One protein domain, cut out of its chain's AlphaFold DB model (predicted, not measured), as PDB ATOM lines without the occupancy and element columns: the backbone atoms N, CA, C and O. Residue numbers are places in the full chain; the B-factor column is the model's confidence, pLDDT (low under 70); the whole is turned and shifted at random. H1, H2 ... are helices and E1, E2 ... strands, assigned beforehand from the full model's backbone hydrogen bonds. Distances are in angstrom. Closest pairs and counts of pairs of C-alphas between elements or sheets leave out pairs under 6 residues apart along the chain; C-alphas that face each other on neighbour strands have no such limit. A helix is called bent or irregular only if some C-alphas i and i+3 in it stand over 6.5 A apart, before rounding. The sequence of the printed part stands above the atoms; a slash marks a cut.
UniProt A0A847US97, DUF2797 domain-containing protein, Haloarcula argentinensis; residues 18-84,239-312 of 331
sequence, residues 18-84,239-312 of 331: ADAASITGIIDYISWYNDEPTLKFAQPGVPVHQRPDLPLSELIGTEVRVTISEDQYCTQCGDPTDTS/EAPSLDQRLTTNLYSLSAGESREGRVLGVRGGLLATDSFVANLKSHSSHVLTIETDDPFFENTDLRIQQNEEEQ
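Overview. This is residues 18 to 84 and 239 to 312 of the 331 residues of the protein "DUF2797 domain-containing protein" of Haloarcula argentinensis (UniProt A0A847US97). One long antiparallel sheet of eight strands curls like part of a barrel and folds back on itself, with E3, E2, E1, E8 and E4 facing E6 and E7 across the bend at E5. The barrel is not closed, and its edge strands E3 and E7 are apart; four very short helices and long loops lie around it, and the last stretch leads away to H4. The printed part has 141 residues, and the elements run E1, E2, E3, H1, E4, H2, E5, E6, E7, E8, H3, H4 along the chain. The sheet's order is E3, E2, E1, E8, E4, E5, E6, E7, and the class is mixed, helices and strands. The whole is compact, with a radius of gyration of the C-alphas of 14.6 A and spans of 41 by 32 by 26 A.

Along the chain. E1, residues 22 to 33, begins at C-alpha 22 at (45.358, 10.466, 277.820) and is 23.7 A long from first to last C-alpha. E2, residues 36 to 41, is 15.9 A long, and E3, residues 53 to 55, runs on without a residue between into H1, residues 56 to 59. E4, residues 63 to 72, is 25.7 A long and ends at C-alpha 72 at (40.477, 27.096, 269.314). Beyond the cut come H2, residues 245 to 248, and E5, residues 258 to 268, 21.2 A long. E6, residues 271 to 274, and E7, residues 277 to 280, are short, while E8, residues 287 to 293, is 19.6 A long. H3 holds residues 297 to 300 and H4 residues 309 to 312, ending at C-alpha 312 at (15.627, 11.658, 279.060).

Arrangement. The sheet is strongly twisted and is a folded sheet, one sheet bent back into two leaves that face each other, with E5 as the hinge. E1 bends by 99 degrees at residue 26; its residues 22 to 26 pair with E8 and its residues 27 to 33 with E2. N 25 and O 289, 2.9 A apart, are within hydrogen-bond range between E1 and E8, as are N 38 and O 31, 2.9 A, in the hairpin of E1 and E2. In the hairpin of E2 and E3, N 39 and O 54 are 2.8 A apart. E1, E2, E3 form a meander, each strand the antiparallel neighbour of the one before, and so do E5, E6, E7. Between E8 and E4, N 69 and O 288 are 2.8 A apart; between E4 and E5, N 66 and O 260 are 2.9 A apart. E5 bends by 99 degrees at residue 265; its residues 258 to 263 pair with E4 and its residues 264 to 268 with E6. N 273 and O 266, 2.8 A apart, are within hydrogen-bond range in the hairpin of E5 and E6, as are N 279 and O 272, 2.8 A apart, in the hairpin of E6 and E7. H1 is on the sheet at a height of 4.5 A, over none of its strands; its closest C-alphas to E2 are those of Leu 56 and Thr 38, 5.5 A apart. H2 only grazes the sheet, with C-alphas 248 and 273 the closest to E6 at 7.3 A. H3 also only grazes it, with C-alphas 298 and 22 the closest to E1 at 6.9 A, and H4 is not on it. The helices are too short for any O i to N i+4 pair; the one O i to N i+3 pair is within range in H1 and H3 but not in H2 and H4.

Size, cuts and confidence. The two C-alphas farthest apart are those of Gly 45 and Arg 246, at 42.3 A. Residues 85 to 238 are not printed, and C-alphas 84 and 239 are 30.0 A apart across the cut. Of the links that are printed whole, that from E2 to E3 is long, with 11 residues. Residues 73 to 84 hold no named element. The mean pLDDT of the printed part is 85.7, and residues 295 to 312 are under 70.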
ATOM      1  N   ALA A  18      41.495   9.469 272.463       78.56
ATOM      2  CA  ALA A  18      41.841   8.920 273.761       78.56
ATOM      3  C   ALA A  18      42.687   7.662 273.581       78.56
ATOM      4  O   ALA A  18      42.463   6.883 272.651       78.56
ATOM      5  N   ASP A  19      43.648   7.485 274.473       79.88
ATOM      6  CA  ASP A  19      44.360   6.233 274.700       79.88
ATOM      7  C   ASP A  19      44.271   5.871 276.189       79.88
ATOM      8  O   ASP A  19      43.500   6.481 276.921       79.88
ATOM      9  N   ALA A  20      45.018   4.865 276.645       74.19
ATOM     10  CA  ALA A  20      44.934   4.365 278.016       74.19
ATOM     11  C   ALA A  20      45.166   5.435 279.095       74.19
ATOM     12  O   ALA A  20      44.598   5.340 280.183       74.19
ATOM     13  N   ALA A  21      46.001   6.432 278.805       83.25
ATOM     14  CA  ALA A  21      46.536   7.375 279.781       83.25
ATOM     15  C   ALA A  21      46.284   8.839 279.397       83.25
ATOM     16  O   ALA A  21      46.662   9.737 280.143       83.25
ATOM     17  N   SER A  22      45.646   9.108 278.257       88.88
ATOM     18  CA  SER A  22      45.358  10.466 277.820       88.88
ATOM     19  C   SER A  22      44.020  10.600 277.106       88.88
ATOM     20  O   SER A  22      43.561   9.707 276.394       88.88
ATOM     21  N   ILE A  23      43.415  11.775 277.254       91.06
ATOM     22  CA  ILE A  23      42.272  12.215 276.461       91.06
ATOM     23  C   ILE A  23      42.512  13.628 275.950       91.06
ATOM     24  O   ILE A  23      42.888  14.528 276.700       91.06
ATOM     25  N   THR A  24      42.282  13.823 274.656       92.62
ATOM     26  CA  THR A  24      42.413  15.103 273.966       92.62
ATOM     27  C   THR A  24      41.134  15.434 273.215       92.62
ATOM     28  O   THR A  24      40.632  14.622 272.441       92.62
ATOM     29  N   GLY A  25      40.621  16.647 273.393       92.62
ATOM     30  CA  GLY A  25      39.434  17.109 272.683       92.62
ATOM     31  C   GLY A  25      39.148  18.589 272.893       92.62
ATOM     32  O   GLY A  25      39.735  19.242 273.749       92.62
ATOM     33  N   ILE A  26      38.213  19.130 272.116       93.81
ATOM     34  CA  ILE A  26      37.780  20.525 272.263       93.81
ATOM     35  C   ILE A  26      36.767  20.627 273.392       93.81
ATOM     36  O   ILE A  26      35.740  19.950 273.362       93.81
ATOM     37  N   ILE A  27      37.027  21.499 274.363       94.31
ATOM     38  CA  ILE A  27      36.114  21.724 275.483       94.31
ATOM     39  C   ILE A  27      34.787  22.298 274.963       94.31
ATOM     40  O   ILE A  27      34.776  23.360 274.342       94.31
ATOM     41  N   ASP A  28      33.657  21.648 275.259       92.19
ATOM     42  CA  ASP A  28      32.322  22.215 275.015       92.19
ATOM     43  C   ASP A  28      31.785  22.857 276.305       92.19
ATOM     44  O   ASP A  28      31.774  24.080 276.461       92.19
ATOM     45  N   TYR A  29      31.403  22.030 277.279       90.81
ATOM     46  CA  TYR A  29      30.922  22.462 278.591       90.81
ATOM     47  C   TYR A  29      31.067  21.344 279.630       90.81
ATOM     48  O   TYR A  29      31.273  20.184 279.287       90.81
ATOM     49  N   ILE A  30      30.926  21.690 280.912       92.00
ATOM     50  CA  ILE A  30      30.742  20.703 281.983       92.00
ATOM     51  C   ILE A  30      29.242  20.568 282.250       92.00
ATOM     52  O   ILE A  30      28.583  21.567 282.556       92.00
ATOM     53  N   SER A  31      28.718  19.353 282.109       90.75
ATOM     54  CA  SER A  31      27.363  18.984 282.528       90.75
ATOM     55  C   SER A  31      27.396  18.519 283.979       90.75
ATOM     56  O   SER A  31      28.370  17.904 284.399       90.75
ATOM     57  N   TRP A  32      26.339  18.809 284.730       90.94
ATOM     58  CA  TRP A  32      26.133  18.278 286.076       90.94
ATOM     59  C   TRP A  32      24.799  17.551 286.092       90.94
ATOM     60  O   TRP A  32      23.762  18.181 286.297       90.94
ATOM     61  N   TYR A  33      24.808  16.256 285.804       86.75
ATOM     62  CA  TYR A  33      23.608  15.422 285.808       86.75
ATOM     63  C   TYR A  33      23.708  14.438 286.969       86.75
ATOM     64  O   TYR A  33      24.767  13.864 287.177       86.75
ATOM     65  N   ASN A  34      22.639  14.290 287.757       84.38
ATOM     66  CA  ASN A  34      22.652  13.511 289.006       84.38
ATOM     67  C   ASN A  34      23.850  13.834 289.928       84.38
ATOM     68  O   ASN A  34      24.446  12.938 290.507       84.38
ATOM     69  N   ASP A  35      24.215  15.118 290.031       84.06
ATOM     70  CA  ASP A  35      25.383  15.622 290.784       84.06
ATOM     71  C   ASP A  35      26.754  15.117 290.318       84.06
ATOM     72  O   ASP A  35      27.766  15.407 290.954       84.06
ATOM     73  N   GLU A  36      26.816  14.445 289.172       89.38
ATOM     74  CA  GLU A  36      28.067  13.996 288.579       89.38
ATOM     75  C   GLU A  36      28.558  15.023 287.546       89.38
ATOM     76  O   GLU A  36      27.867  15.300 286.556       89.38
ATOM     77  N   PRO A  37      29.741  15.632 287.759       93.06
ATOM     78  CA  PRO A  37      30.342  16.524 286.788       93.06
ATOM     79  C   PRO A  37      30.961  15.725 285.647       93.06
ATOM     80  O   PRO A  37      31.874  14.923 285.845       93.06
ATOM     81  N   THR A  38      30.537  16.025 284.428       92.62
ATOM     82  CA  THR A  38      31.080  15.407 283.223       92.62
ATOM     83  C   THR A  38      31.546  16.482 282.256       92.62
ATOM     84  O   THR A  38      30.774  17.361 281.863       92.62
ATOM     85  N   LEU A  39      32.812  16.420 281.854       94.25
ATOM     86  CA  LEU A  39      33.343  17.255 280.788       94.25
ATOM     87  C   LEU A  39      32.872  16.708 279.438       94.25
ATOM     88  O   LEU A  39      33.202  15.586 279.064       94.25
ATOM     89  N   LYS A  40      32.109  17.518 278.704       92.31
ATOM     90  CA  LYS A  40      31.651  17.211 277.349       92.31
ATOM     91  C   LYS A  40      32.614  17.822 276.337       92.31
ATOM     92  O   LYS A  40      33.004  18.990 276.462       92.31
ATOM     93  N   PHE A  41      32.939  17.053 275.305       92.19
ATOM     94  CA  PHE A  41      33.762  17.517 274.196       92.19
ATOM     95  C   PHE A  41      32.913  17.874 272.976       92.19
ATOM     96  O   PHE A  41      31.908  17.225 272.670       92.19
ATOM     97  N   ALA A  42      33.322  18.912 272.253       90.62
ATOM     98  CA  ALA A  42      32.626  19.335 271.050       90.62
ATOM     99  C   ALA A  42      32.826  18.297 269.937       90.62
ATOM    100  O   ALA A  42      33.950  17.906 269.632       90.62
ATOM    101  N   GLN A  43      31.720  17.877 269.322       87.88
ATOM    102  CA  GLN A  43      31.691  17.012 268.140       87.88
ATOM    103  C   GLN A  43      30.651  17.566 267.150       87.88
ATOM    104  O   GLN A  43      29.473  17.188 267.195       87.88
ATOM    105  N   PRO A  44      31.036  18.533 266.302       84.75
ATOM    106  CA  PRO A  44      30.187  19.068 265.242       84.75
ATOM    107  C   PRO A  44      29.582  17.955 264.381       84.75
ATOM    108  O   PRO A  44      30.276  17.040 263.947       84.75
ATOM    109  N   GLY A  45      28.271  18.020 264.142       81.12
ATOM    110  CA  GLY A  45      27.545  17.009 263.365       81.12
ATOM    111  C   GLY A  45      27.199  15.717 264.117       81.12
ATOM    112  O   GLY A  45      26.422  14.922 263.593       81.12
ATOM    113  N   VAL A  46      27.691  15.526 265.346       83.56
ATOM    114  CA  VAL A  46      27.339  14.383 266.203       83.56
ATOM    115  C   VAL A  46      26.288  14.818 267.240       83.56
ATOM    116  O   VAL A  46      26.486  15.845 267.914       83.56
ATOM    117  N   PRO A  47      25.170  14.078 267.390       79.38
ATOM    118  CA  PRO A  47      24.183  14.323 268.444       79.38
ATOM    119  C   PRO A  47      24.824  14.340 269.833       79.38
ATOM    120  O   PRO A  47      25.747  13.574 270.084       79.38
ATOM    121  N   VAL A  48      24.340  15.192 270.744       75.38
ATOM    122  CA  VAL A  48      24.980  15.422 272.062       75.38
ATOM    123  C   VAL A  48      25.135  14.130 272.868       75.38
ATOM    124  O   VAL A  48      26.194  13.895 273.436       75.38
ATOM    125  N   HIS A  49      24.118  13.270 272.844       74.06
ATOM    126  CA  HIS A  49      24.100  11.984 273.546       74.06
ATOM    127  C   HIS A  49      25.106  10.961 272.967       74.06
ATOM    128  O   HIS A  49      25.428   9.963 273.596       74.06
ATOM    129  N   GLN A  50      25.639  11.201 271.766       76.31
ATOM    130  CA  GLN A  50      26.644  10.334 271.136       76.31
ATOM    131  C   GLN A  50      28.066  10.868 271.276       76.31
ATOM    132  O   GLN A  50      29.002  10.285 270.729       76.31
ATOM    133  N   ARG A  51      28.239  12.002 271.956       81.12
ATOM    134  CA  ARG A  51      29.554  12.611 272.110       81.12
ATOM    135  C   ARG A  51      30.307  11.915 273.237       81.12
ATOM    136  O   ARG A  51      29.702  11.658 274.275       81.12
ATOM    137  N   PRO A  52      31.609  11.658 273.055       81.69
ATOM    138  CA  PRO A  52      32.460  11.199 274.136       81.69
ATOM    139  C   PRO A  52      32.516  12.258 275.234       81.69
ATOM    140  O   PRO A  52      32.485  13.471 274.976       81.69
ATOM    141  N   ASP A  53      32.611  11.782 276.463       87.62
ATOM    142  CA  ASP A  53      32.659  12.606 277.650       87.62
ATOM    143  C   ASP A  53      33.628  12.034 278.688       87.62
ATOM    144  O   ASP A  53      34.124  10.917 278.549       87.62
ATOM    145  N   LEU A  54      33.973  12.859 279.675       90.88
ATOM    146  CA  LEU A  54      34.885  12.495 280.751       90.88
ATOM    147  C   LEU A  54      34.233  12.767 282.111       90.88
ATOM    148  O   LEU A  54      34.063  13.941 282.470       90.88
ATOM    149  N   PRO A  55      33.880  11.724 282.882       92.12
ATOM    150  CA  PRO A  55      33.460  11.864 284.272       92.12
ATOM    151  C   PRO A  55      34.594  12.460 285.117       92.12
ATOM    152  O   PRO A  55      35.611  11.825 285.378       92.12
ATOM    153  N   LEU A  56      34.446  13.713 285.552       93.12
ATOM    154  CA  LEU A  56      35.504  14.411 286.294       93.12
ATOM    155  C   LEU A  56      35.602  13.945 287.752       93.12
ATOM    156  O   LEU A  56      36.640  14.129 288.383       93.12
ATOM    157  N   SER A  57      34.533  13.351 288.289       91.19
ATOM    158  CA  SER A  57      34.517  12.728 289.617       91.19
ATOM    159  C   SER A  57      35.497  11.560 289.723       91.19
ATOM    160  O   SER A  57      36.063  11.335 290.789       91.19
ATOM    161  N   GLU A  58      35.741  10.848 288.627       90.44
ATOM    162  CA  GLU A  58      36.650   9.705 288.611       90.44
ATOM    163  C   GLU A  58      38.128  10.142 288.650       90.44
ATOM    164  O   GLU A  58      38.988   9.374 289.070       90.44
ATOM    165  N   LEU A  59      38.434  11.399 288.305       92.06
ATOM    166  CA  LEU A  59      39.791  11.946 288.403       92.06
ATOM    167  C   LEU A  59      40.181  12.356 289.830       92.06
ATOM    168  O   LEU A  59      41.348  12.658 290.066       92.06
ATOM    169  N   ILE A  60      39.240  12.419 290.780       93.62
ATOM    170  CA  ILE A  60      39.517  12.893 292.143       93.62
ATOM    171  C   ILE A  60      40.587  12.023 292.813       93.62
ATOM    172  O   ILE A  60      40.445  10.812 292.949       93.62
ATOM    173  N   GLY A  61      41.649  12.666 293.302       93.19
ATOM    174  CA  GLY A  61      42.782  12.012 293.949       93.19
ATOM    175  C   GLY A  61      43.859  11.512 292.985       93.19
ATOM    176  O   GLY A  61      44.936  11.149 293.462       93.19
ATOM    177  N   THR A  62      43.621  11.540 291.674       92.38
ATOM    178  CA  THR A  62      44.576  11.127 290.635       92.38
ATOM    179  C   THR A  62      45.549  12.263 290.302       92.38
ATOM    180  O   THR A  62      45.175  13.439 290.332       92.38
ATOM    181  N   GLU A  63      46.807  11.923 290.007       94.62
ATOM    182  CA  GLU A  63      47.778  12.863 289.428       94.62
ATOM    183  C   GLU A  63      47.472  13.060 287.947       94.62
ATOM    184  O   GLU A  63      47.355  12.085 287.199       94.62
ATOM    185  N   VAL A  64      47.328  14.318 287.531       95.69
ATOM    186  CA  VAL A  64      47.028  14.658 286.139       95.69
ATOM    187  C   VAL A  64      47.983  15.711 285.605       95.69
ATOM    188  O   VAL A  64      48.321  16.664 286.311       95.69
ATOM    189  N   ARG A  65      48.338  15.605 284.322       97.19
ATOM    190  CA  ARG A  65      48.852  16.731 283.534       97.19
ATOM    191  C   ARG A  65      47.714  17.308 282.706       97.19
ATOM    192  O   ARG A  65      47.095  16.603 281.918       97.19
ATOM    193  N   VAL A  66      47.445  18.599 282.869       97.56
ATOM    194  CA  VAL A  66      46.418  19.325 282.115       97.56
ATOM    195  C   VAL A  66      47.110  20.316 281.194       97.56
ATOM    196  O   VAL A  66      47.846  21.185 281.660       97.56
ATOM    197  N   THR A  67      46.841  20.205 279.896       97.94
ATOM    198  CA  THR A  67      47.343  21.112 278.860       97.94
ATOM    199  C   THR A  67      46.171  21.768 278.146       97.94
ATOM    200  O   THR A  67      45.292  21.075 277.640       97.94
ATOM    201  N   ILE A  68      46.157  23.101 278.084       97.56
ATOM    202  CA  ILE A  68      45.154  23.870 277.336       97.56
ATOM    203  C   ILE A  68      45.875  24.526 276.162       97.56
ATOM    204  O   ILE A  68      46.697  25.410 276.378       97.56
ATOM    205  N   SER A  69      45.596  24.097 274.930       96.00
ATOM    206  CA  SER A  69      46.205  24.691 273.732       96.00
ATOM    207  C   SER A  69      45.719  26.126 273.516       96.00
ATOM    208  O   SER A  69      44.623  26.493 273.939       96.00
ATOM    209  N   GLU A  70      46.505  26.942 272.815       95.50
ATOM    210  CA  GLU A  70      46.012  28.207 272.250       95.50
ATOM    211  C   GLU A  70      45.036  27.964 271.088       95.50
ATOM    212  O   GLU A  70      44.188  28.818 270.822       95.50
ATOM    213  N   ASP A  71      45.111  26.789 270.449       93.75
ATOM    214  CA  ASP A  71      44.225  26.402 269.356       93.75
ATOM    215  C   ASP A  71      42.769  26.342 269.820       93.75
ATOM    216  O   ASP A  71      42.425  25.670 270.801       93.75
ATOM    217  N   GLN A  72      41.906  27.011 269.059       93.19
ATOM    218  CA  GLN A  72      40.477  27.096 269.314       93.19
ATOM    219  C   GLN A  72      39.662  26.727 268.078       93.19
ATOM    220  O   GLN A  72      39.992  27.084 266.943       93.19
ATOM    221  N   TYR A  73      38.548  26.043 268.320       94.25
ATOM    222  CA  TYR A  73      37.634  25.577 267.285       94.25
ATOM    223  C   TYR A  73      36.189  25.847 267.683       94.25
ATOM    224  O   TYR A  73      35.778  25.652 268.827       94.25
ATOM    225  N   CYS A  74      35.375  26.263 266.718       92.00
ATOM    226  CA  CYS A  74      33.969  26.539 266.950       92.00
ATOM    227  C   CYS A  74      33.257  25.272 267.436       92.00
ATOM    228  O   CYS A  74      33.194  24.276 266.717       92.00
ATOM    229  N   THR A  75      32.622  25.323 268.609       89.62
ATOM    230  CA  THR A  75      31.920  24.162 269.187       89.62
ATOM    231  C   THR A  75      30.657  23.765 268.408       89.62
ATOM    232  O   THR A  75      30.037  22.747 268.708       89.62
ATOM    233  N   GLN A  76      30.263  24.558 267.401       88.00
ATOM    234  CA  GLN A  76      29.108  24.297 266.535       88.00
ATOM    235  C   GLN A  76      29.494  23.686 265.186       88.00
ATOM    236  O   GLN A  76      28.954  22.645 264.825       88.00
ATOM    237  N   CYS A  77      30.401  24.325 264.438       88.81
ATOM    238  CA  CYS A  77      30.790  23.873 263.096       88.81
ATOM    239  C   CYS A  77      32.148  23.163 263.038       88.81
ATOM    240  O   CYS A  77      32.389  22.429 262.089       88.81
ATOM    241  N   GLY A  78      33.015  23.346 264.039       89.94
ATOM    242  CA  GLY A  78      34.360  22.766 264.077       89.94
ATOM    243  C   GLY A  78      35.440  23.574 263.371       89.94
ATOM    244  O   GLY A  78      36.594  23.163 263.402       89.94
ATOM    245  N   ASP A  79      35.103  24.710 262.759       91.69
ATOM    246  CA  ASP A  79      36.097  25.554 262.090       91.69
ATOM    247  C   ASP A  79      37.034  26.227 263.111       91.69
ATOM    248  O   ASP A  79      36.558  26.649 264.174       91.69
ATOM    249  N   PRO A  80      38.335  26.397 262.798       93.19
ATOM    250  CA  PRO A  80      39.254  27.188 263.615       93.19
ATOM    251  C   PRO A  80      38.728  28.611 263.837       93.19
ATOM    252  O   PRO A  80      38.265  29.265 262.897       93.19
ATOM    253  N   THR A  81      38.777  29.106 265.074       91.44
ATOM    254  CA  THR A  81      38.256  30.438 265.408       91.44
ATOM    255  C   THR A  81      38.807  30.955 266.731       91.44
ATOM    256  O   THR A  81      38.971  30.174 267.649       91.44
ATOM    257  N   ASP A  82      38.975  32.270 266.871       89.19
ATOM    258  CA  ASP A  82      39.336  32.905 268.154       89.19
ATOM    259  C   ASP A  82      38.115  33.190 269.050       89.19
ATOM    260  O   ASP A  82      38.234  33.737 270.147       89.19
ATOM    261  N   THR A  83      36.904  32.907 268.553       88.31
ATOM    262  CA  THR A  83      35.650  33.122 269.279       88.31
ATOM    263  C   THR A  83      34.663  32.009 268.964       88.31
ATOM    264  O   THR A  83      34.247  31.871 267.815       88.31
ATOM    265  N   SER A  84      34.220  31.258 269.971       88.44
ATOM    266  CA  SER A  84      33.165  30.253 269.804       88.44
ATOM    267  C   SER A  84      31.859  30.675 270.494       88.44
ATOM    268  O   SER A  84      31.885  31.045 271.672       88.44
ATOM    269  N   GLU A 239      34.563  16.728 296.060       91.25
ATOM    270  CA  GLU A 239      35.818  17.178 296.667       91.25
ATOM    271  C   GLU A 239      36.500  16.040 297.432       91.25
ATOM    272  O   GLU A 239      35.852  15.238 298.104       91.25
ATOM    273  N   ALA A 240      37.827  15.978 297.348       88.12
ATOM    274  CA  ALA A 240      38.641  15.095 298.165       88.12
ATOM    275  C   ALA A 240      38.656  15.587 299.625       88.12
ATOM    276  O   ALA A 240      38.730  16.796 299.859       88.12
ATOM    277  N   PRO A 241      38.717  14.686 300.626       86.44
ATOM    278  CA  PRO A 241      38.822  15.075 302.037       86.44
ATOM    279  C   PRO A 241      40.030  15.967 302.364       86.44
ATOM    280  O   PRO A 241      40.025  16.679 303.363       86.44
ATOM    281  N   SER A 242      41.078  15.912 301.541       84.75
ATOM    282  CA  SER A 242      42.298  16.708 301.684       84.75
ATOM    283  C   SER A 242      42.193  18.130 301.120       84.75
ATOM    284  O   SER A 242      43.165  18.879 301.212       84.75
ATOM    285  N   LEU A 243      41.069  18.511 300.506       89.50
ATOM    286  CA  LEU A 243      40.897  19.835 299.918       89.50
ATOM    287  C   LEU A 243      40.774  20.918 301.005       89.50
ATOM    288  O   LEU A 243      39.776  20.998 301.720       89.50
ATOM    289  N   ASP A 244      41.752  21.825 301.065       89.00
ATOM    290  CA  ASP A 244      41.659  23.057 301.854       89.00
ATOM    291  C   ASP A 244      41.173  24.215 300.975       89.00
ATOM    292  O   ASP A 244      41.939  24.839 300.238       89.00
ATOM    293  N   GLN A 245      39.887  24.549 301.105       86.44
ATOM    294  CA  GLN A 245      39.226  25.612 300.341       86.44
ATOM    295  C   GLN A 245      39.993  26.939 300.357       86.44
ATOM    296  O   GLN A 245      40.059  27.619 299.331       86.44
ATOM    297  N   ARG A 246      40.563  27.327 301.506       85.44
ATOM    298  CA  ARG A 246      41.226  28.625 301.682       85.44
ATOM    299  C   ARG A 246      42.565  28.646 300.966       85.44
ATOM    300  O   ARG A 246      42.864  29.631 300.289       85.44
ATOM    301  N   LEU A 247      43.338  27.566 301.054       84.38
ATOM    302  CA  LEU A 247      44.597  27.452 300.319       84.38
ATOM    303  C   LEU A 247      44.340  27.405 298.809       84.38
ATOM    304  O   LEU A 247      44.963  28.161 298.060       84.38
ATOM    305  N   THR A 248      43.343  26.631 298.372       88.00
ATOM    306  CA  THR A 248      42.990  26.482 296.953       88.00
ATOM    307  C   THR A 248      42.544  27.798 296.307       88.00
ATOM    308  O   THR A 248      42.799  28.013 295.124       88.00
ATOM    309  N   THR A 249      41.945  28.741 297.055       85.19
ATOM    310  CA  THR A 249      41.561  30.055 296.489       85.19
ATOM    311  C   THR A 249      42.728  30.883 295.945       85.19
ATOM    312  O   THR A 249      42.500  31.749 295.104       85.19
ATOM    313  N   ASN A 250      43.956  30.625 296.403       86.06
ATOM    314  CA  ASN A 250      45.151  31.366 295.992       86.06
ATOM    315  C   ASN A 250      45.989  30.613 294.952       86.06
ATOM    316  O   ASN A 250      47.070  31.080 294.583       86.06
ATOM    317  N   LEU A 251      45.523  29.450 294.492       88.81
ATOM    318  CA  LEU A 251      46.236  28.678 293.487       88.81
ATOM    319  C   LEU A 251      46.223  29.369 292.126       88.81
ATOM    320  O   LEU A 251      45.306  30.106 291.750       88.81
ATOM    321  N   TYR A 252      47.275  29.083 291.371       92.25
ATOM    322  CA  TYR A 252      47.448  29.585 290.022       92.25
ATOM    323  C   TYR A 252      46.316  29.108 289.106       92.25
ATOM    324  O   TYR A 252      45.952  27.937 289.130       92.25
ATOM    325  N   SER A 253      45.773  30.000 288.279       93.81
ATOM    326  CA  SER A 253      44.769  29.634 287.276       93.81
ATOM    327  C   SER A 253      45.445  29.310 285.951       93.81
ATOM    328  O   SER A 253      46.098  30.180 285.382       93.81
ATOM    329  N   LEU A 254      45.277  28.078 285.471       95.06
ATOM    330  CA  LEU A 254      45.868  27.620 284.214       95.06
ATOM    331  C   LEU A 254      45.289  28.410 283.033       95.06
ATOM    332  O   LEU A 254      44.065  28.527 282.904       95.06
ATOM    333  N   SER A 255      46.164  28.956 282.192       95.38
ATOM    334  CA  SER A 255      45.808  29.731 281.001       95.38
ATOM    335  C   SER A 255      45.935  28.892 279.725       95.38
ATOM    336  O   SER A 255      46.509  27.806 279.738       95.38
ATOM    337  N   ALA A 256      45.388  29.391 278.615       95.06
ATOM    338  CA  ALA A 256      45.643  28.803 277.303       95.06
ATOM    339  C   ALA A 256      47.133  28.944 276.933       95.06
ATOM    340  O   ALA A 256      47.768  29.932 277.302       95.06
ATOM    341  N   GLY A 257      47.678  27.951 276.233       96.06
ATOM    342  CA  GLY A 257      49.103  27.825 275.915       96.06
ATOM    343  C   GLY A 257      49.957  27.212 277.030       96.06
ATOM    344  O   GLY A 257      51.176  27.127 276.889       96.06
ATOM    345  N   GLU A 258      49.351  26.780 278.140       97.06
ATOM    346  CA  GLU A 258      50.070  26.257 279.302       97.06
ATOM    347  C   GLU A 258      49.786  24.775 279.562       97.06
ATOM    348  O   GLU A 258      48.733  24.235 279.213       97.06
ATOM    349  N   SER A 259      50.737  24.136 280.243       97.38
ATOM    350  CA  SER A 259      50.629  22.773 280.759       97.38
ATOM    351  C   SER A 259      51.100  22.735 282.208       97.38
ATOM    352  O   SER A 259      52.126  23.340 282.539       97.38
ATOM    353  N   ARG A 260      50.347  22.065 283.084       97.44
ATOM    354  CA  ARG A 260      50.709  21.881 284.496       97.44
ATOM    355  C   ARG A 260      50.252  20.535 285.034       97.44
ATOM    356  O   ARG A 260      49.242  19.993 284.596       97.44
ATOM    357  N   GLU A 261      50.988  20.055 286.028       97.06
ATOM    358  CA  GLU A 261      50.717  18.815 286.756       97.06
ATOM    359  C   GLU A 261      50.227  19.090 288.172       97.06
ATOM    360  O   GLU A 261      50.654  20.065 288.801       97.06
ATOM    361  N   GLY A 262      49.344  18.233 288.670       95.56
ATOM    362  CA  GLY A 262      48.955  18.202 290.074       95.56
ATOM    363  C   GLY A 262      47.876  17.172 290.356       95.56
ATOM    364  O   GLY A 262      47.191  16.686 289.450       95.56
ATOM    365  N   ARG A 263      47.670  16.902 291.642       95.56
ATOM    366  CA  ARG A 263      46.655  15.964 292.109       95.56
ATOM    367  C   ARG A 263      45.293  16.614 292.112       95.56
ATOM    368  O   ARG A 263      45.119  17.641 292.762       95.56
ATOM    369  N   VAL A 264      44.302  16.011 291.467       96.12
ATOM    370  CA  VAL A 264      42.939  16.552 291.481       96.12
ATOM    371  C   VAL A 264      42.353  16.481 292.892       96.12
ATOM    372  O   VAL A 264      42.272  15.416 293.500       96.12
ATOM    373  N   LEU A 265      41.908  17.626 293.403       96.31
ATOM    374  CA  LEU A 265      41.325  17.767 294.736       96.31
ATOM    375  C   LEU A 265      39.817  18.015 294.709       96.31
ATOM    376  O   LEU A 265      39.155  17.783 295.713       96.31
ATOM    377  N   GLY A 266      39.255  18.506 293.605       95.06
ATOM    378  CA  GLY A 266      37.820  18.755 293.542       95.06
ATOM    379  C   GLY A 266      37.339  19.366 292.238       95.06
ATOM    380  O   GLY A 266      38.111  19.924 291.455       95.06
ATOM    381  N   VAL A 267      36.028  19.296 292.032       94.75
ATOM    382  CA  VAL A 267      35.322  19.900 290.905       94.75
ATOM    383  C   VAL A 267      34.175  20.748 291.445       94.75
ATOM    384  O   VAL A 267      33.377  20.293 292.261       94.75
ATOM    385  N   ARG A 268      34.061  21.993 290.973       93.12
ATOM    386  CA  ARG A 268      32.948  22.883 291.330       93.12
ATOM    387  C   ARG A 268      32.499  23.718 290.142       93.12
ATOM    388  O   ARG A 268      33.216  24.604 289.672       93.12
ATOM    389  N   GLY A 269      31.273  23.484 289.677       92.75
ATOM    390  CA  GLY A 269      30.735  24.126 288.481       92.75
ATOM    391  C   GLY A 269      31.636  23.922 287.265       92.75
ATOM    392  O   GLY A 269      31.709  22.827 286.722       92.75
ATOM    393  N   GLY A 270      32.294  24.996 286.827       92.69
ATOM    394  CA  GLY A 270      33.221  24.993 285.689       92.69
ATOM    395  C   GLY A 270      34.700  24.788 286.048       92.69
ATOM    396  O   GLY A 270      35.543  24.967 285.171       92.69
ATOM    397  N   LEU A 271      35.017  24.547 287.324       94.38
ATOM    398  CA  LEU A 271      36.372  24.578 287.876       94.38
ATOM    399  C   LEU A 271      36.837  23.174 288.263       94.38
ATOM    400  O   LEU A 271      36.131  22.490 289.000       94.38
ATOM    401  N   LEU A 272      38.043  22.810 287.836       95.50
ATOM    402  CA  LEU A 272      38.805  21.656 288.305       95.50
ATOM    403  C   LEU A 272      39.952  22.181 289.178       95.50
ATOM    404  O   LEU A 272      40.783  22.950 288.693       95.50
ATOM    405  N   ALA A 273      39.977  21.823 290.458       95.94
ATOM    406  CA  ALA A 273      41.050  22.189 291.376       95.94
ATOM    407  C   ALA A 273      42.023  21.029 291.557       95.94
ATOM    408  O   ALA A 273      41.601  19.893 291.780       95.94
ATOM    409  N   THR A 274      43.313  21.345 291.525       96.12
ATOM    410  CA  THR A 274      44.391  20.454 291.947       96.12
ATOM    411  C   THR A 274      45.083  21.010 293.193       96.12
ATOM    412  O   THR A 274      44.690  22.052 293.724       96.12
ATOM    413  N   ASP A 275      46.103  20.320 293.689       95.12
ATOM    414  CA  ASP A 275      46.981  20.810 294.754       95.12
ATOM    415  C   ASP A 275      47.962  21.907 294.299       95.12
ATOM    416  O   ASP A 275      48.548  22.597 295.137       95.12
ATOM    417  N   SER A 276      48.108  22.123 292.988       95.12
ATOM    418  CA  SER A 276      49.096  23.039 292.403       95.12
ATOM    419  C   SER A 276      48.494  24.144 291.517       95.12
ATOM    420  O   SER A 276      49.100  25.213 291.364       95.12
ATOM    421  N   PHE A 277      47.308  23.939 290.935       95.88
ATOM    422  CA  PHE A 277      46.620  24.905 290.074       95.88
ATOM    423  C   PHE A 277      45.092  24.714 290.067       95.88
ATOM    424  O   PHE A 277      44.534  23.776 290.628       95.88
ATOM    425  N   VAL A 278      44.390  25.636 289.412       95.94
ATOM    426  CA  VAL A 278      42.959  25.543 289.109       95.94
ATOM    427  C   VAL A 278      42.772  25.717 287.607       95.94
ATOM    428  O   VAL A 278      43.239  26.699 287.031       95.94
ATOM    429  N   ALA A 279      42.062  24.797 286.964       95.62
ATOM    430  CA  ALA A 279      41.665  24.916 285.568       95.62
ATOM    431  C   ALA A 279      40.187  25.308 285.473       95.62
ATOM    432  O   ALA A 279      39.294  24.600 285.940       95.62
ATOM    433  N   ASN A 280      39.910  26.449 284.842       94.69
ATOM    434  CA  ASN A 280      38.547  26.872 284.541       94.69
ATOM    435  C   ASN A 280      38.144  26.402 283.146       94.69
ATOM    436  O   ASN A 280      38.185  27.168 282.183       94.69
ATOM    437  N   LEU A 281      37.734  25.140 283.048       94.88
ATOM    438  CA  LEU A 281      37.384  24.514 281.775       94.88
ATOM    439  C   LEU A 281      36.250  25.271 281.068       94.88
ATOM    440  O   LEU A 281      36.257  25.412 279.854       94.88
ATOM    441  N   LYS A 282      35.319  25.874 281.818       91.38
ATOM    442  CA  LYS A 282      34.246  26.690 281.233       91.38
ATOM    443  C   LYS A 282      34.745  27.963 280.548       91.38
ATOM    444  O   LYS A 282      34.164  28.373 279.551       91.38
ATOM    445  N   SER A 283      35.751  28.629 281.112       91.25
ATOM    446  CA  SER A 283      36.328  29.839 280.503       91.25
ATOM    447  C   SER A 283      37.186  29.497 279.288       91.25
ATOM    448  O   SER A 283      37.312  30.327 278.398       91.25
ATOM    449  N   HIS A 284      37.701  28.267 279.244       94.25
ATOM    450  CA  HIS A 284      38.468  27.705 278.137       94.25
ATOM    451  C   HIS A 284      37.611  26.883 277.164       94.25
ATOM    452  O   HIS A 284      38.147  26.108 276.379       94.25
ATOM    453  N   SER A 285      36.280  27.042 277.176       92.81
ATOM    454  CA  SER A 285      35.426  26.442 276.141       92.81
ATOM    455  C   SER A 285      35.964  26.796 274.756       92.81
ATOM    456  O   SER A 285      36.404  27.929 274.571       92.81
ATOM    457  N   SER A 286      35.881  25.876 273.797       94.31
ATOM    458  CA  SER A 286      36.463  25.917 272.445       94.31
ATOM    459  C   SER A 286      37.965  25.700 272.305       94.31
ATOM    460  O   SER A 286      38.397  25.399 271.193       94.31
ATOM    461  N   HIS A 287      38.743  25.755 273.387       96.06
ATOM    462  CA  HIS A 287      40.148  25.353 273.334       96.06
ATOM    463  C   HIS A 287      40.294  23.834 273.258       96.06
ATOM    464  O   HIS A 287      39.461  23.086 273.786       96.06
ATOM    465  N   VAL A 288      41.385  23.381 272.640       95.62
ATOM    466  CA  VAL A 288      41.823  21.984 272.738       95.62
ATOM    467  C   VAL A 288      42.406  21.741 274.127       95.62
ATOM    468  O   VAL A 288      43.326  22.432 274.561       95.62
ATOM    469  N   LEU A 289      41.864  20.747 274.815       96.62
ATOM    470  CA  LEU A 289      42.329  20.266 276.103       96.62
ATOM    471  C   LEU A 289      42.949  18.889 275.936       96.62
ATOM    472  O   LEU A 289      42.338  18.029 275.307       96.62
ATOM    473  N   THR A 290      44.079  18.672 276.597       95.88
ATOM    474  CA  THR A 290      44.641  17.345 276.841       95.88
ATOM    475  C   THR A 290      44.746  17.119 278.345       95.88
ATOM    476  O   THR A 290      45.307  17.953 279.058       95.88
ATOM    477  N   ILE A 291      44.199  16.004 278.826       95.44
ATOM    478  CA  ILE A 291      44.409  15.504 280.186       95.44
ATOM    479  C   ILE A 291      45.167  14.187 280.076       95.44
ATOM    480  O   ILE A 291      44.711  13.284 279.380       95.44
ATOM    481  N   GLU A 292      46.297  14.089 280.766       93.94
ATOM    482  CA  GLU A 292      47.099  12.870 280.887       93.94
ATOM    483  C   GLU A 292      47.113  12.403 282.346       93.94
ATOM    484  O   GLU A 292      47.103  13.233 283.259       93.94
ATOM    485  N   THR A 293      47.157  11.093 282.564       90.19
ATOM    486  CA  THR A 293      47.231  10.433 283.875       90.19
ATOM    487  C   THR A 293      48.406   9.457 283.899       90.19
ATOM    488  O   THR A 293      48.742   8.863 282.879       90.19
ATOM    489  N   ASP A 294      49.013   9.239 285.067       78.19
ATOM    490  CA  ASP A 294      50.135   8.290 285.198       78.19
ATOM    491  C   ASP A 294      49.694   6.811 285.178       78.19
ATOM    492  O   ASP A 294      50.498   5.923 284.886       78.19
ATOM    493  N   ASP A 295      48.417   6.542 285.458       69.19
ATOM    494  CA  ASP A 295      47.797   5.218 285.378       69.19
ATOM    495  C   ASP A 295      46.990   5.064 284.073       69.19
ATOM    496  O   ASP A 295      46.514   6.074 283.542       69.19
ATOM    497  N   PRO A 296      46.777   3.828 283.561       61.91
ATOM    498  CA  PRO A 296      45.902   3.543 282.418       61.91
ATOM    499  C   PRO A 296      44.418   3.707 282.805       61.91
ATOM    500  O   PRO A 296      43.616   2.772 282.805       61.91
ATOM    501  N   PHE A 297      44.072   4.919 283.226       65.62
ATOM    502  CA  PHE A 297      42.784   5.314 283.769       65.62
ATOM    503  C   PHE A 297      41.681   5.237 282.705       65.62
ATOM    504  O   PHE A 297      40.598   4.701 282.945       65.62
ATOM    505  N   PHE A 298      41.981   5.692 281.491       62.41
ATOM    506  CA  PHE A 298      41.016   5.776 280.397       62.41
ATOM    507  C   PHE A 298      40.784   4.433 279.687       62.41
ATOM    508  O   PHE A 298      39.830   4.306 278.931       62.41
ATOM    509  N   GLU A 299      41.604   3.408 279.955       52.88
ATOM    510  CA  GLU A 299      41.376   2.036 279.464       52.88
ATOM    511  C   GLU A 299      40.165   1.363 280.138       52.88
ATOM    512  O   GLU A 299      39.502   0.531 279.522       52.88
ATOM    513  N   ASN A 300      39.875   1.731 281.393       49.53
ATOM    514  CA  ASN A 300      38.747   1.205 282.178       49.53
ATOM    515  C   ASN A 300      37.607   2.215 282.354       49.53
ATOM    516  O   ASN A 300      36.533   1.852 282.835       49.53
ATOM    517  N   THR A 301      37.840   3.475 281.989       53.84
ATOM    518  CA  THR A 301      36.789   4.486 281.925       53.84
ATOM    519  C   THR A 301      36.020   4.237 280.637       53.84
ATOM    520  O   THR A 301      36.543   4.484 279.549       53.84
ATOM    521  N   ASP A 302      34.783   3.746 280.730       54.47
ATOM    522  CA  ASP A 302      33.865   3.833 279.597       54.47
ATOM    523  C   ASP A 302      33.782   5.320 279.240       54.47
ATOM    524  O   ASP A 302      33.148   6.087 279.960       54.47
ATOM    525  N   LEU A 303      34.442   5.761 278.166       56.00
ATOM    526  CA  LEU A 303      34.178   7.069 277.574       56.00
ATOM    527  C   LEU A 303      32.745   6.995 277.058       56.00
ATOM    528  O   LEU A 303      32.482   6.516 275.950       56.00
ATOM    529  N   ARG A 304      31.800   7.325 277.940       48.62
ATOM    530  CA  ARG A 304      30.394   6.991 277.769       48.62
ATOM    531  C   ARG A 304      29.874   7.802 276.592       48.62
ATOM    532  O   ARG A 304      29.678   9.008 276.670       48.62
ATOM    533  N   ILE A 305      29.560   7.117 275.499       44.31
ATOM    534  CA  ILE A 305      28.499   7.573 274.605       44.31
ATOM    535  C   ILE A 305      27.219   7.397 275.425       44.31
ATOM    536  O   ILE A 305      26.681   6.290 275.498       44.31
ATOM    537  N   GLN A 306      26.793   8.443 276.135       41.31
ATOM    538  CA  GLN A 306      25.587   8.389 276.956       41.31
ATOM    539  C   GLN A 306      24.361   8.174 276.068       41.31
ATOM    540  O   GLN A 306      23.739   9.119 275.590       41.31
ATOM    541  N   GLN A 307      23.971   6.915 275.876       34.03
ATOM    542  CA  GLN A 307      22.659   6.591 275.341       34.03
ATOM    543  C   GLN A 307      21.621   7.287 276.236       34.03
ATOM    544  O   GLN A 307      21.515   6.973 277.418       34.03
ATOM    545  N   ASN A 308      20.878   8.231 275.652       38.25
ATOM    546  CA  ASN A 308      19.611   8.776 276.155       38.25
ATOM    547  C   ASN A 308      19.605  10.140 276.874       38.25
ATOM    548  O   ASN A 308      18.568  10.470 277.431       38.25
ATOM    549  N   GLU A 309      20.618  11.015 276.804       43.97
ATOM    550  CA  GLU A 309      20.440  12.380 277.370       43.97
ATOM    551  C   GLU A 309      19.354  13.198 276.631       43.97
ATOM    552  O   GLU A 309      18.590  13.920 277.264       43.97
ATOM    553  N   GLU A 310      19.222  13.090 275.301       41.12
ATOM    554  CA  GLU A 310      18.188  13.837 274.554       41.12
ATOM    555  C   GLU A 310      16.780  13.238 274.680       41.12
ATOM    556  O   GLU A 310      15.814  14.001 274.627       41.12
ATOM    557  N   GLU A 311      16.661  11.924 274.886       36.06
ATOM    558  CA  GLU A 311      15.384  11.265 275.191       36.06
ATOM    559  C   GLU A 311      14.998  11.458 276.662       36.06
ATOM    560  O   GLU A 311      13.857  11.801 276.908       36.06
ATOM    561  N   GLN A 312      15.921  11.421 277.630       40.66
ATOM    562  CA  GLN A 312      15.627  11.658 279.060       40.66
ATOM    563  C   GLN A 312      15.419  13.142 279.404       40.66
ATOM    564  O   GLN A 312      14.662  13.483 280.309       40.66
TER     565      GLN A 312